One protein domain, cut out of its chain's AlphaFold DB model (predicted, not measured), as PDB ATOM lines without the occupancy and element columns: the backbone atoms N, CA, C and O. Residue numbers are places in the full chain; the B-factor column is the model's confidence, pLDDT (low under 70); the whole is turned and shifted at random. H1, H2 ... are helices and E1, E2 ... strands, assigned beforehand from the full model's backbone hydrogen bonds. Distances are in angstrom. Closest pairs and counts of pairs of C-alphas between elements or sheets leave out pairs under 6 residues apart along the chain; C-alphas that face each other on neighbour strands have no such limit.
ATOM      1  N   ALA A  80     485.467 579.330 392.647       94.25
ATOM      2  CA  ALA A  80     484.765 578.121 392.213       94.25
ATOM      3  C   ALA A  80     483.375 577.996 392.865       94.25
ATOM      4  O   ALA A  80     483.265 577.762 394.068       94.25
ATOM      5  N   ILE A  81     482.316 578.073 392.053       92.69
ATOM      6  CA  ILE A  81     480.923 577.874 392.498       92.69
ATOM      7  C   ILE A  81     480.530 576.403 392.388       92.69
ATOM      8  O   ILE A  81     479.950 575.826 393.299       92.69
ATOM      9  N   THR A  82     480.879 575.768 391.268       90.19
ATOM     10  CA  THR A  82     480.721 574.324 391.059       90.19
ATOM     11  C   THR A  82     481.981 573.761 390.407       90.19
ATOM     12  O   THR A  82     482.867 574.504 389.988       90.19
ATOM     13  N   ARG A  83     482.054 572.434 390.228       88.12
ATOM     14  CA  ARG A  83     483.156 571.804 389.475       88.12
ATOM     15  C   ARG A  83     483.286 572.317 388.034       88.12
ATOM     16  O   ARG A  83     484.366 572.229 387.463       88.12
ATOM     17  N   GLN A  84     482.194 572.805 387.439       88.62
ATOM     18  CA  GLN A  84     482.140 573.239 386.037       88.62
ATOM     19  C   GLN A  84     482.023 574.759 385.875       88.62
ATOM     20  O   GLN A  84     482.136 575.253 384.756       88.62
ATOM     21  N   GLN A  85     481.781 575.498 386.960       89.31
ATOM     22  CA  GLN A  85     481.517 576.931 386.913       89.31
ATOM     23  C   GLN A  85     482.346 577.665 387.957       89.31
ATOM     24  O   GLN A  85     482.275 577.374 389.153       89.31
ATOM     25  N   LYS A  86     483.091 578.650 387.473       93.19
ATOM     26  CA  LYS A  86     483.877 579.587 388.266       93.19
ATOM     27  C   LYS A  86     483.428 580.996 387.927       93.19
ATOM     28  O   LYS A  86     483.011 581.194 386.791       93.19
ATOM     29  N   VAL A  87     483.509 581.919 388.873       93.12
ATOM     30  CA  VAL A  87     483.186 583.337 388.679       93.12
ATOM     31  C   VAL A  87     484.310 584.242 389.166       93.12
ATOM     32  O   VAL A  87     485.218 583.745 389.819       93.12
ATOM     33  N   GLN A  88     484.290 585.531 388.851       94.12
ATOM     34  CA  GLN A  88     485.264 586.497 389.380       94.12
ATOM     35  C   GLN A  88     484.808 587.074 390.728       94.12
ATOM     36  O   GLN A  88     485.621 587.276 391.623       94.12
ATOM     37  N   GLU A  89     483.500 587.256 390.905       93.81
ATOM     38  CA  GLU A  89     482.887 587.863 392.085       93.81
ATOM     39  C   GLU A  89     481.759 586.978 392.640       93.81
ATOM     40  O   GLU A  89     480.941 586.435 391.890       93.81
ATOM     41  N   LEU A  90     481.704 586.837 393.968       94.56
ATOM     42  CA  LEU A  90     480.597 586.206 394.687       94.56
ATOM     43  C   LEU A  90     479.953 587.236 395.620       94.56
ATOM     44  O   LEU A  90     480.524 587.590 396.648       94.56
ATOM     45  N   VAL A  91     478.752 587.690 395.272       94.81
ATOM     46  CA  VAL A  91     478.013 588.710 396.023       94.81
ATOM     47  C   VAL A  91     477.078 588.040 397.024       94.81
ATOM     48  O   VAL A  91     476.232 587.227 396.644       94.81
ATOM     49  N   HIS A  92     477.210 588.395 398.299       95.00
ATOM     50  CA  HIS A  92     476.351 587.906 399.376       95.00
ATOM     51  C   HIS A  92     475.140 588.826 399.553       95.00
ATOM     52  O   HIS A  92     475.284 590.036 399.706       95.00
ATOM     53  N   LEU A  93     473.945 588.242 399.545       93.94
ATOM     54  CA  LEU A  93     472.670 588.939 399.633       93.94
ATOM     55  C   LEU A  93     471.827 588.359 400.770       93.94
ATOM     56  O   LEU A  93     471.695 587.143 400.906       93.94
ATOM     57  N   THR A  94     471.202 589.236 401.552       90.69
ATOM     58  CA  THR A  94     470.220 588.867 402.587       90.69
ATOM     59  C   THR A  94     468.795 588.791 402.030       90.69
ATOM     60  O   THR A  94     467.947 588.038 402.522       90.69
ATOM     61  N   ASP A  95     468.514 589.529 400.953       90.00
ATOM     62  CA  ASP A  95     467.251 589.446 400.226       90.00
ATOM     63  C   ASP A  95     467.445 589.429 398.709       90.00
ATOM     64  O   ASP A  95     468.493 589.810 398.189       90.00
ATOM     65  N   VAL A  96     466.431 588.941 397.996       89.00
ATOM     66  CA  VAL A  96     466.444 588.942 396.533       89.00
ATOM     67  C   VAL A  96     466.144 590.351 396.028       89.00
ATOM     68  O   VAL A  96     465.057 590.862 396.318       89.00
ATOM     69  N   PRO A  97     467.044 590.959 395.236       88.25
ATOM     70  CA  PRO A  97     466.787 592.266 394.663       88.25
ATOM     71  C   PRO A  97     465.676 592.184 393.612       88.25
ATOM     72  O   PRO A  97     465.465 591.158 392.954       88.25
ATOM     73  N   SER A  98     464.966 593.296 393.437       83.81
ATOM     74  CA  SER A  98     464.015 593.463 392.337       83.81
ATOM     75  C   SER A  98     464.724 593.501 390.984       83.81
ATOM     76  O   SER A  98     464.156 593.043 390.001       83.81
ATOM     77  N   VAL A  99     465.953 594.003 390.916       81.94
ATOM     78  CA  VAL A  99     466.738 594.124 389.683       81.94
ATOM     79  C   VAL A  99     468.127 593.575 389.961       81.94
ATOM     80  O   VAL A  99     468.753 593.931 390.957       81.94
ATOM     81  N   TRP A 100     468.603 592.673 389.113       84.06
ATOM     82  CA  TRP A 100     469.919 592.078 389.257       84.06
ATOM     83  C   TRP A 100     470.895 592.801 388.349       84.06
ATOM     84  O   TRP A 100     470.649 592.959 387.153       84.06
ATOM     85  N   LYS A 101     472.060 593.139 388.894       82.56
ATOM     86  CA  LYS A 101     473.166 593.611 388.073       82.56
ATOM     87  C   LYS A 101     473.580 592.507 387.101       82.56
ATOM     88  O   LYS A 101     473.907 591.378 387.495       82.56
ATOM     89  N   VAL A 102     473.522 592.825 385.813       77.38
ATOM     90  CA  VAL A 102     473.924 591.915 384.742       77.38
ATOM     91  C   VAL A 102     475.447 591.954 384.635       77.38
ATOM     92  O   VAL A 102     476.056 593.015 384.615       77.38
ATOM     93  N   ALA A 103     476.091 590.793 384.589       79.94
ATOM     94  CA  ALA A 103     477.526 590.721 384.343       79.94
ATOM     95  C   ALA A 103     477.861 591.191 382.913       79.94
ATOM     96  O   ALA A 103     477.174 590.796 381.967       79.94
ATOM     97  N   LYS A 104     478.931 591.980 382.742       79.00
ATOM     98  CA  LYS A 104     479.451 592.397 381.424       79.00
ATOM     99  C   LYS A 104     480.005 591.209 380.657       79.00
ATOM    100  O   LYS A 104     479.852 591.107 379.442       79.00
ATOM    101  N   THR A 105     480.644 590.300 381.379       81.94
ATOM    102  CA  THR A 105     481.277 589.111 380.822       81.94
ATOM    103  C   THR A 105     480.643 587.839 381.365       81.94
ATOM    104  O   THR A 105     480.009 587.787 382.424       81.94
ATOM    105  N   ARG A 106     480.777 586.751 380.604       78.75
ATOM    106  CA  ARG A 106     480.245 585.465 381.040       78.75
ATOM    107  C   ARG A 106     481.009 584.991 382.275       78.75
ATOM    108  O   ARG A 106     482.224 584.867 382.248       78.75
ATOM    109  N   ASN A 107     480.257 584.595 383.298       82.62
ATOM    110  CA  ASN A 107     480.791 584.136 384.576       82.62
ATOM    111  C   ASN A 107     481.561 585.216 385.359       82.62
ATOM    112  O   ASN A 107     482.494 584.896 386.080       82.62
ATOM    113  N   GLU A 108     481.190 586.484 385.251       86.62
ATOM    114  CA  GLU A 108     481.786 587.521 386.100       86.62
ATOM    115  C   GLU A 108     481.271 587.416 387.539       86.62
ATOM    116  O   GLU A 108     482.058 587.295 388.468       86.62
ATOM    117  N   ILE A 109     479.947 587.349 387.714       90.12
ATOM    118  CA  ILE A 109     479.289 587.475 389.018       90.12
ATOM    119  C   ILE A 109     478.441 586.232 389.313       90.12
ATOM    120  O   ILE A 109     477.691 585.748 388.457       90.12
ATOM    121  N   ALA A 110     478.531 585.723 390.540       91.62
ATOM    122  CA  ALA A 110     477.519 584.868 391.151       91.62
ATOM    123  C   ALA A 110     476.913 585.565 392.368       91.62
ATOM    124  O   ALA A 110     477.586 586.311 393.071       91.62
ATOM    125  N   TYR A 111     475.653 585.255 392.649       92.62
ATOM    126  CA  TYR A 111     474.956 585.759 393.823       92.62
ATOM    127  C   TYR A 111     474.627 584.610 394.766       92.62
ATOM    128  O   TYR A 111     474.078 583.586 394.347       92.62
ATOM    129  N   TYR A 112     474.935 584.797 396.042       93.81
ATOM    130  CA  TYR A 112     474.548 583.912 397.126       93.81
ATOM    131  C   TYR A 112     473.482 584.601 397.969       93.81
ATOM    132  O   TYR A 112     473.731 585.650 398.552       93.81
ATOM    133  N   VAL A 113     472.287 584.014 398.012       92.25
ATOM    134  CA  VAL A 113     471.179 584.516 398.827       92.25
ATOM    135  C   VAL A 113     471.075 583.644 400.070       92.25
ATOM    136  O   VAL A 113     470.669 582.483 399.967       92.25
ATOM    137  N   ASP A 114     471.433 584.199 401.223       91.31
ATOM    138  CA  ASP A 114     471.293 583.517 402.506       91.31
ATOM    139  C   ASP A 114     469.898 583.760 403.082       91.31
ATOM    140  O   ASP A 114     469.470 584.896 403.286       91.31
ATOM    141  N   LYS A 115     469.176 582.667 403.330       88.00
ATOM    142  CA  LYS A 115     467.823 582.668 403.894       88.00
ATOM    143  C   LYS A 115     467.728 581.919 405.217       88.00
ATOM    144  O   LYS A 115     466.625 581.644 405.668       88.00
ATOM    145  N   THR A 116     468.859 581.639 405.864       88.00
ATOM    146  CA  THR A 116     468.912 580.931 407.154       88.00
ATOM    147  C   THR A 116     468.073 581.629 408.231       88.00
ATOM    148  O   THR A 116     467.438 580.962 409.041       88.00
ATOM    149  N   ASN A 117     467.997 582.963 408.189       88.38
ATOM    150  CA  ASN A 117     467.230 583.776 409.140       88.38
ATOM    151  C   ASN A 117     465.852 584.233 408.612       88.38
ATOM    152  O   ASN A 117     465.203 585.057 409.254       88.38
ATOM    153  N   ASP A 118     465.400 583.769 407.439       85.62
ATOM    154  CA  ASP A 118     464.109 584.189 406.873       85.62
ATOM    155  C   ASP A 118     462.974 583.326 407.445       85.62
ATOM    156  O   ASP A 118     462.829 582.156 407.100       85.62
ATOM    157  N   THR A 119     462.162 583.908 408.329       87.19
ATOM    158  CA  THR A 119     461.053 583.225 409.020       87.19
ATOM    159  C   THR A 119     459.771 583.131 408.192       87.19
ATOM    160  O   THR A 119     458.785 582.554 408.648       87.19
ATOM    161  N   ARG A 120     459.741 583.712 406.985       83.44
ATOM    162  CA  ARG A 120     458.548 583.708 406.128       83.44
ATOM    163  C   ARG A 120     458.256 582.299 405.615       83.44
ATOM    164  O   ARG A 120     459.171 581.554 405.283       83.44
ATOM    165  N   GLU A 121     456.978 581.948 405.477       81.00
ATOM    166  CA  GLU A 121     456.585 580.712 404.796       81.00
ATOM    167  C   GLU A 121     456.683 580.878 403.274       81.00
ATOM    168  O   GLU A 121     456.074 581.767 402.676       81.00
ATOM    169  N   TRP A 122     457.427 579.990 402.620       79.25
ATOM    170  CA  TRP A 122     457.670 580.035 401.178       79.25
ATOM    171  C   TRP A 122     456.630 579.195 400.449       79.25
ATOM    172  O   TRP A 122     456.966 578.179 399.848       79.25
ATOM    173  N   LYS A 123     455.357 579.589 400.530       86.50
ATOM    174  CA  LYS A 123     454.242 578.866 399.904       86.50
ATOM    175  C   LYS A 123     453.669 579.637 398.715       86.50
ATOM    176  O   LYS A 123     453.721 580.864 398.662       86.50
ATOM    177  N   LYS A 124     453.163 578.911 397.721       81.75
ATOM    178  CA  LYS A 124     452.341 579.457 396.627       81.75
ATOM    179  C   LYS A 124     450.908 579.693 397.120       81.75
ATOM    180  O   LYS A 124     450.531 579.176 398.165       81.75
ATOM    181  N   ASP A 125     450.086 580.350 396.301       81.25
ATOM    182  CA  ASP A 125     448.662 580.609 396.590       81.25
ATOM    183  C   ASP A 125     447.838 579.332 396.880       81.25
ATOM    184  O   ASP A 125     446.790 579.403 397.509       81.25
ATOM    185  N   GLY A 126     448.320 578.155 396.459       84.44
ATOM    186  CA  GLY A 126     447.718 576.844 396.748       84.44
ATOM    187  C   GLY A 126     448.295 576.100 397.960       84.44
ATOM    188  O   GLY A 126     447.984 574.930 398.141       84.44
ATOM    189  N   GLY A 127     449.173 576.722 398.755       87.25
ATOM    190  CA  GLY A 127     449.812 576.105 399.928       87.25
ATOM    191  C   GLY A 127     451.074 575.280 399.638       87.25
ATOM    192  O   GLY A 127     451.816 574.967 400.568       87.25
ATOM    193  N   ASP A 128     451.363 574.979 398.368       86.31
ATOM    194  CA  ASP A 128     452.570 574.251 397.955       86.31
ATOM    195  C   ASP A 128     453.861 575.026 398.238       86.31
ATOM    196  O   ASP A 128     453.932 576.235 397.997       86.31
ATOM    197  N   GLU A 129     454.932 574.318 398.605       82.81
ATOM    198  CA  GLU A 129     456.263 574.911 398.730       82.81
ATOM    199  C   GLU A 129     456.754 575.536 397.411       82.81
ATOM    200  O   GLU A 129     456.699 574.968 396.311       82.81
ATOM    201  N   MET A 130     457.286 576.745 397.529       81.94
ATOM    202  CA  MET A 130     457.893 577.502 396.454       81.94
ATOM    203  C   MET A 130     459.374 577.134 396.344       81.94
ATOM    204  O   MET A 130     460.120 577.129 397.320       81.94
ATOM    205  N   THR A 131     459.845 576.854 395.128       82.69
ATOM    206  CA  THR A 131     461.282 576.647 394.908       82.69
ATOM    207  C   THR A 131     462.025 577.979 395.081       82.69
ATOM    208  O   THR A 131     461.479 579.035 394.755       82.69
ATOM    209  N   MET A 132     463.297 577.961 395.501       78.75
ATOM    210  CA  MET A 132     464.111 579.194 395.554       78.75
ATOM    211  C   MET A 132     464.148 579.923 394.211       78.75
ATOM    212  O   MET A 132     464.128 581.147 394.145       78.75
ATOM    213  N   ALA A 133     464.143 579.166 393.118       80.44
ATOM    214  CA  ALA A 133     464.096 579.717 391.780       80.44
ATOM    215  C   ALA A 133     462.749 580.390 391.468       80.44
ATOM    216  O   ALA A 133     462.743 581.402 390.778       80.44
ATOM    217  N   SER A 134     461.626 579.858 391.962       82.12
ATOM    218  CA  SER A 134     460.310 580.502 391.872       82.12
ATOM    219  C   SER A 134     460.242 581.767 392.722       82.12
ATOM    220  O   SER A 134     459.723 582.771 392.250       82.12
ATOM    221  N   TYR A 135     460.824 581.763 393.921       83.56
ATOM    222  CA  TYR A 135     460.904 582.970 394.740       83.56
ATOM    223  C   TYR A 135     461.725 584.071 394.074       83.56
ATOM    224  O   TYR A 135     461.261 585.205 393.973       83.56
ATOM    225  N   ILE A 136     462.908 583.720 393.553       83.62
ATOM    226  CA  ILE A 136     463.758 584.659 392.820       83.62
ATOM    227  C   ILE A 136     462.986 585.268 391.646       83.62
ATOM    228  O   ILE A 136     462.989 586.482 391.474       83.62
ATOM    229  N   LEU A 137     462.269 584.446 390.872       80.25
ATOM    230  CA  LEU A 137     461.439 584.926 389.764       80.25
ATOM    231  C   LEU A 137     460.288 585.829 390.224       80.25
ATOM    232  O   LEU A 137     459.960 586.801 389.550       80.25
ATOM    233  N   ASN A 138     459.666 585.514 391.357       81.31
ATOM    234  CA  ASN A 138     458.551 586.297 391.871       81.31
ATOM    235  C   ASN A 138     459.001 587.690 392.316       81.31
ATOM    236  O   ASN A 138     458.305 588.657 392.020       81.31
ATOM    237  N   LYS A 139     460.172 587.792 392.954       84.06
ATOM    238  CA  LYS A 139     460.752 589.060 393.415       84.06
ATOM    239  C   LYS A 139     461.425 589.866 392.305       84.06
ATOM    240  O   LYS A 139     461.320 591.087 392.293       84.06
ATOM    241  N   SER A 140     462.076 589.192 391.364       81.38
ATOM    242  CA  SER A 140     462.822 589.842 390.296       81.38
ATOM    243  C   SER A 140     461.910 590.452 389.237       81.38
ATOM    244  O   SER A 140     461.154 589.744 388.578       81.38
ATOM    245  N   GLN A 141     462.058 591.739 388.971       75.31
ATOM    246  CA  GLN A 141     461.490 592.415 387.815       75.31
ATOM    247  C   GLN A 141     462.162 591.993 386.511       75.31
ATOM    248  O   GLN A 141     461.476 592.006 385.501       75.31
ATOM    249  N   ASP A 142     463.421 591.540 386.520       73.06
ATOM    250  CA  ASP A 142     464.116 591.151 385.286       73.06
ATOM    251  C   ASP A 142     463.445 590.020 384.495       73.06
ATOM    252  O   ASP A 142     462.792 589.097 385.005       73.06
ATOM    253  N   SER A 143     463.681 590.057 383.187       62.09
ATOM    254  CA  SER A 143     463.177 589.083 382.227       62.09
ATOM    255  C   SER A 143     463.979 587.787 382.213       62.09
ATOM    256  O   SER A 143     464.629 587.433 381.234       62.09
ATOM    257  N   TRP A 144     463.855 586.982 383.261       69.00
ATOM    258  CA  TRP A 144     464.446 585.635 383.319       69.00
ATOM    259  C   TRP A 144     463.662 584.564 382.537       69.00
ATOM    260  O   TRP A 144     463.897 583.360 382.693       69.00
ATOM    261  N   HIS A 145     462.698 584.982 381.712       60.47
ATOM    262  CA  HIS A 145     461.675 584.119 381.132       60.47
ATOM    263  C   HIS A 145     461.891 583.851 379.640       60.47
ATOM    264  O   HIS A 145     461.563 584.663 378.770       60.47
ATOM    265  N   GLY A 146     462.270 582.618 379.313       49.94
ATOM    266  CA  GLY A 146     462.142 582.113 377.954       49.94
ATOM    267  C   GLY A 146     462.170 580.597 377.910       49.94
ATOM    268  O   GLY A 146     463.047 579.975 378.497       49.94
ATOM    269  N   LYS A 147     461.241 579.995 377.172       46.41
ATOM    270  CA  LYS A 147     461.562 578.766 376.449       46.41
ATOM    271  C   LYS A 147     462.426 579.201 375.256       46.41
ATOM    272  O   LYS A 147     462.132 580.221 374.632       46.41
ATOM    273  N   SER A 148     463.521 578.513 374.966       44.47
ATOM    274  CA  SER A 148     464.184 578.636 373.671       44.47
ATOM    275  C   SER A 148     463.189 578.244 372.570       44.47
ATOM    276  O   SER A 148     462.211 577.530 372.828       44.47
ATOM    277  N   LYS A 149     463.420 578.705 371.333       43.53
ATOM    278  CA  LYS A 149     462.762 578.106 370.162       43.53
ATOM    279  C   LYS A 149     463.037 576.593 370.229       43.53
ATOM    280  O   LYS A 149     464.197 576.195 370.197       43.53
ATOM    281  N   GLY A 150     461.996 575.783 370.445       46.84
ATOM    282  CA  GLY A 150     462.113 574.342 370.731       46.84
ATOM    283  C   GLY A 150     461.707 573.894 372.144       46.84
ATOM    284  O   GLY A 150     461.843 572.720 372.467       46.84
ATOM    285  N   GLY A 151     461.201 574.786 373.002       41.53
ATOM    286  CA  GLY A 151     460.545 574.396 374.257       41.53
ATOM    287  C   GLY A 151     461.467 574.134 375.454       41.53
ATOM    288  O   GLY A 151     460.961 573.914 376.552       41.53
ATOM    289  N   GLN A 152     462.792 574.214 375.297       42.25
ATOM    290  CA  GLN A 152     463.723 574.060 376.420       42.25
ATOM    291  C   GLN A 152     463.784 575.352 377.243       42.25
ATOM    292  O   GLN A 152     463.916 576.439 376.691       42.25
ATOM    293  N   SER A 153     463.675 575.282 378.567       48.84
ATOM    294  CA  SER A 153     463.805 576.468 379.422       48.84
ATOM    295  C   SER A 153     465.194 577.111 379.257       48.84
ATOM    296  O   SER A 153     466.210 576.423 379.315       48.84
ATOM    297  N   LYS A 154     465.269 578.441 379.089       54.38
ATOM    298  CA  LYS A 154     466.513 579.247 379.032       54.38
ATOM    299  C   LYS A 154     467.210 579.360 380.408       54.38
ATOM    300  O   LYS A 154     467.790 580.387 380.747       54.38
ATOM    301  N   GLY A 155     467.142 578.306 381.213       57.88
ATOM    302  CA  GLY A 155     467.699 578.231 382.557       57.88
ATOM    303  C   GLY A 155     467.285 576.945 383.262       57.88
ATOM    304  O   GLY A 155     466.303 576.300 382.873       57.88
ATOM    305  N   THR A 156     468.024 576.576 384.306       60.88
ATOM    306  CA  THR A 156     467.573 575.539 385.237       60.88
ATOM    307  C   THR A 156     466.450 576.146 386.077       60.88
ATOM    308  O   THR A 156     466.552 577.278 386.537       60.88
ATOM    309  N   GLY A 157     465.327 575.449 386.256       61.09
ATOM    310  CA  GLY A 157     464.203 575.944 387.066       61.09
ATOM    311  C   GLY A 157     464.472 575.935 388.573       61.09
ATOM    312  O   GLY A 157     463.525 576.058 389.343       61.09
ATOM    313  N   GLY A 158     465.731 575.735 388.983       65.69
ATOM    314  CA  GLY A 158     466.086 575.194 390.289       65.69
ATOM    315  C   GLY A 158     465.589 573.752 390.441       65.69
ATOM    316  O   GLY A 158     464.590 573.352 389.848       65.69
ATOM    317  N   SER A 159     466.291 572.946 391.231       66.50
ATOM    318  CA  SER A 159     465.770 571.652 391.674       66.50
ATOM    319  C   SER A 159     465.340 571.773 393.130       66.50
ATOM    320  O   SER A 159     466.091 572.295 393.950       66.50
ATOM    321  N   LEU A 160     464.147 571.273 393.463       69.00
ATOM    322  CA  LEU A 160     463.746 571.097 394.864       69.00
ATOM    323  C   LEU A 160     464.573 570.002 395.552       69.00
ATOM    324  O   LEU A 160     464.810 570.080 396.754       69.00
ATOM    325  N   LYS A 161     465.018 569.009 394.772       77.44
ATOM    326  CA  LYS A 161     465.633 567.763 395.251       77.44
ATOM    327  C   LYS A 161     467.154 567.726 395.107       77.44
ATOM    328  O   LYS A 161     467.789 566.834 395.648       77.44
ATOM    329  N   THR A 162     467.734 568.634 394.329       80.12
ATOM    330  CA  THR A 162     469.161 568.597 393.988       80.12
ATOM    331  C   THR A 162     469.857 569.808 394.577       80.12
ATOM    332  O   THR A 162     469.572 570.944 394.189       80.12
ATOM    333  N   THR A 163     470.781 569.544 395.489       88.88
ATOM    334  CA  THR A 163     471.738 570.509 396.021       88.88
ATOM    335  C   THR A 163     473.093 570.324 395.341       88.88
ATOM    336  O   THR A 163     473.382 569.291 394.731       88.88
ATOM    337  N   VAL A 164     473.923 571.360 395.393       89.88
ATOM    338  CA  VAL A 164     475.305 571.340 394.915       89.88
ATOM    339  C   VAL A 164     476.186 571.858 396.042       89.88
ATOM    340  O   VAL A 164     475.881 572.894 396.627       89.88
ATOM    341  N   LYS A 165     477.281 571.157 396.340       94.06
ATOM    342  CA  LYS A 165     478.299 571.646 397.276       94.06
ATOM    343  C   LYS A 165     479.058 572.799 396.631       94.06
ATOM    344  O   LYS A 165     479.665 572.593 395.579       94.06
ATOM    345  N   VAL A 166     479.020 573.975 397.250       94.06
ATOM    346  CA  VAL A 166     479.663 575.196 396.749       94.06
ATOM    347  C   VAL A 166     481.028 575.361 397.426       94.06
ATOM    348  O   VAL A 166     481.074 575.698 398.609       94.06
ATOM    349  N   PRO A 167     482.158 575.128 396.724       95.44
ATOM    350  CA  PRO A 167     483.491 575.186 397.332       95.44
ATOM    351  C   PRO A 167     483.818 576.549 397.946       95.44
ATOM    352  O   PRO A 167     484.395 576.601 399.026       95.44
ATOM    353  N   ALA A 168     483.390 577.634 397.293       94.56
ATOM    354  CA  ALA A 168     483.561 579.000 397.786       94.56
ATOM    355  C   ALA A 168     482.910 579.259 399.155       94.56
ATOM    356  O   ALA A 168     483.311 580.178 399.855       94.56
ATOM    357  N   LEU A 169     481.933 578.436 399.547       95.19
ATOM    358  CA  LEU A 169     481.232 578.511 400.827       95.19
ATOM    359  C   LEU A 169     481.643 577.359 401.756       95.19
ATOM    360  O   LEU A 169     480.823 576.839 402.501       95.19
ATOM    361  N   GLY A 170     482.877 576.858 401.649       95.62
ATOM    362  CA  GLY A 170     483.349 575.742 402.478       95.62
ATOM    363  C   GLY A 170     482.655 574.405 402.182       95.62
ATOM    364  O   GLY A 170     482.647 573.509 403.019       95.62
ATOM    365  N   GLY A 171     482.053 574.253 400.998       94.31
ATOM    366  CA  GLY A 171     481.350 573.030 400.608       94.31
ATOM    367  C   GLY A 171     479.910 572.932 401.112       94.31
ATOM    368  O   GLY A 171     479.333 571.845 401.026       94.31
ATOM    369  N   VAL A 172     479.324 574.038 401.584       94.00
ATOM    370  CA  VAL A 172     477.898 574.129 401.932       94.00
ATOM    371  C   VAL A 172     477.030 573.679 400.756       94.00
ATOM    372  O   VAL A 172     477.301 573.990 399.591       94.00
ATOM    373  N   GLU A 173     475.983 572.915 401.062       91.81
ATOM    374  CA  GLU A 173     475.007 572.472 400.075       91.81
ATOM    375  C   GLU A 173     474.025 573.593 399.746       91.81
ATOM    376  O   GLU A 173     473.224 574.014 400.575       91.81
ATOM    377  N   CYS A 174     474.063 574.064 398.502       90.00
ATOM    378  CA  CYS A 174     473.188 575.123 398.022       90.00
ATOM    379  C   CYS A 174     472.254 574.610 396.929       90.00
ATOM    380  O   CYS A 174     472.611 573.760 396.107       90.00
ATOM    381  N   ARG A 175     471.054 575.190 396.857       87.12
ATOM    382  CA  ARG A 175     470.229 575.104 395.649       87.12
ATOM    383  C   ARG A 175     470.778 576.092 394.626       87.12
ATOM    384  O   ARG A 175     470.965 577.264 394.928       87.12
ATOM    385  N   TYR A 176     471.018 575.611 393.412       83.00
ATOM    386  CA  TYR A 176     471.610 576.406 392.341       83.00
ATOM    387  C   TYR A 176     470.604 576.657 391.214       83.00
ATOM    388  O   TYR A 176     469.853 575.762 390.814       83.00
TER     389      TYR A 176
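Overview. This is residues 80 to 176 of the 369 residues of the protein "WW domain-containing protein" of Coprinellus micaceus (UniProt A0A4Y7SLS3). Little regular structure: long loops join two separate two-stranded sheets, E1 with E2 and E3 with E4, and one short helix, H1. The loops of residues 114 to 131 and 140 to 163 reach 22 and 24 A from the mean of the C-alphas. The printed part has 97 residues, in the order E1, E2, H1, E3, E4; the class is mixed, with only 24 residues in named elements. It is compact, radius of gyration of the C-alphas 14.3 A, spanning 39 by 38 by 25 A.

Arrangement. E1, residues 89 to 93, and E2, residues 109 to 113, are parallel at 24 degrees; N 91 and O 110 are within hydrogen-bond range at 2.8 A. E3, residues 164 to 166, and E4, residues 172 to 174, form an antiparallel hairpin at 129 degrees, with N 164 and O 174 at 2.8 A. Both strands are apart from E1 and E2. H1, residues 132 to 139, is apart from E1 and E4; every O i to N i+4 pair in it is within hydrogen-bond range.

Along the chain. E1 begins at C-alpha 89 (482.887, 587.863, 392.085) and measures 12.7 A, E2 13.1 A, H1 10.6 A, E3 6.1 A and E4 6.2 A. E4 ends at C-alpha 174 (473.188, 575.123, 398.022).

Size, cuts and confidence. The C-alphas of Asn 117 and Gly 150, the two farthest apart, are 39.9 A apart. The printed part has no cut; the links E1 to E2, E2 to H1 and H1 to E3 are long. Residues 143 to 160 have pLDDT under 70.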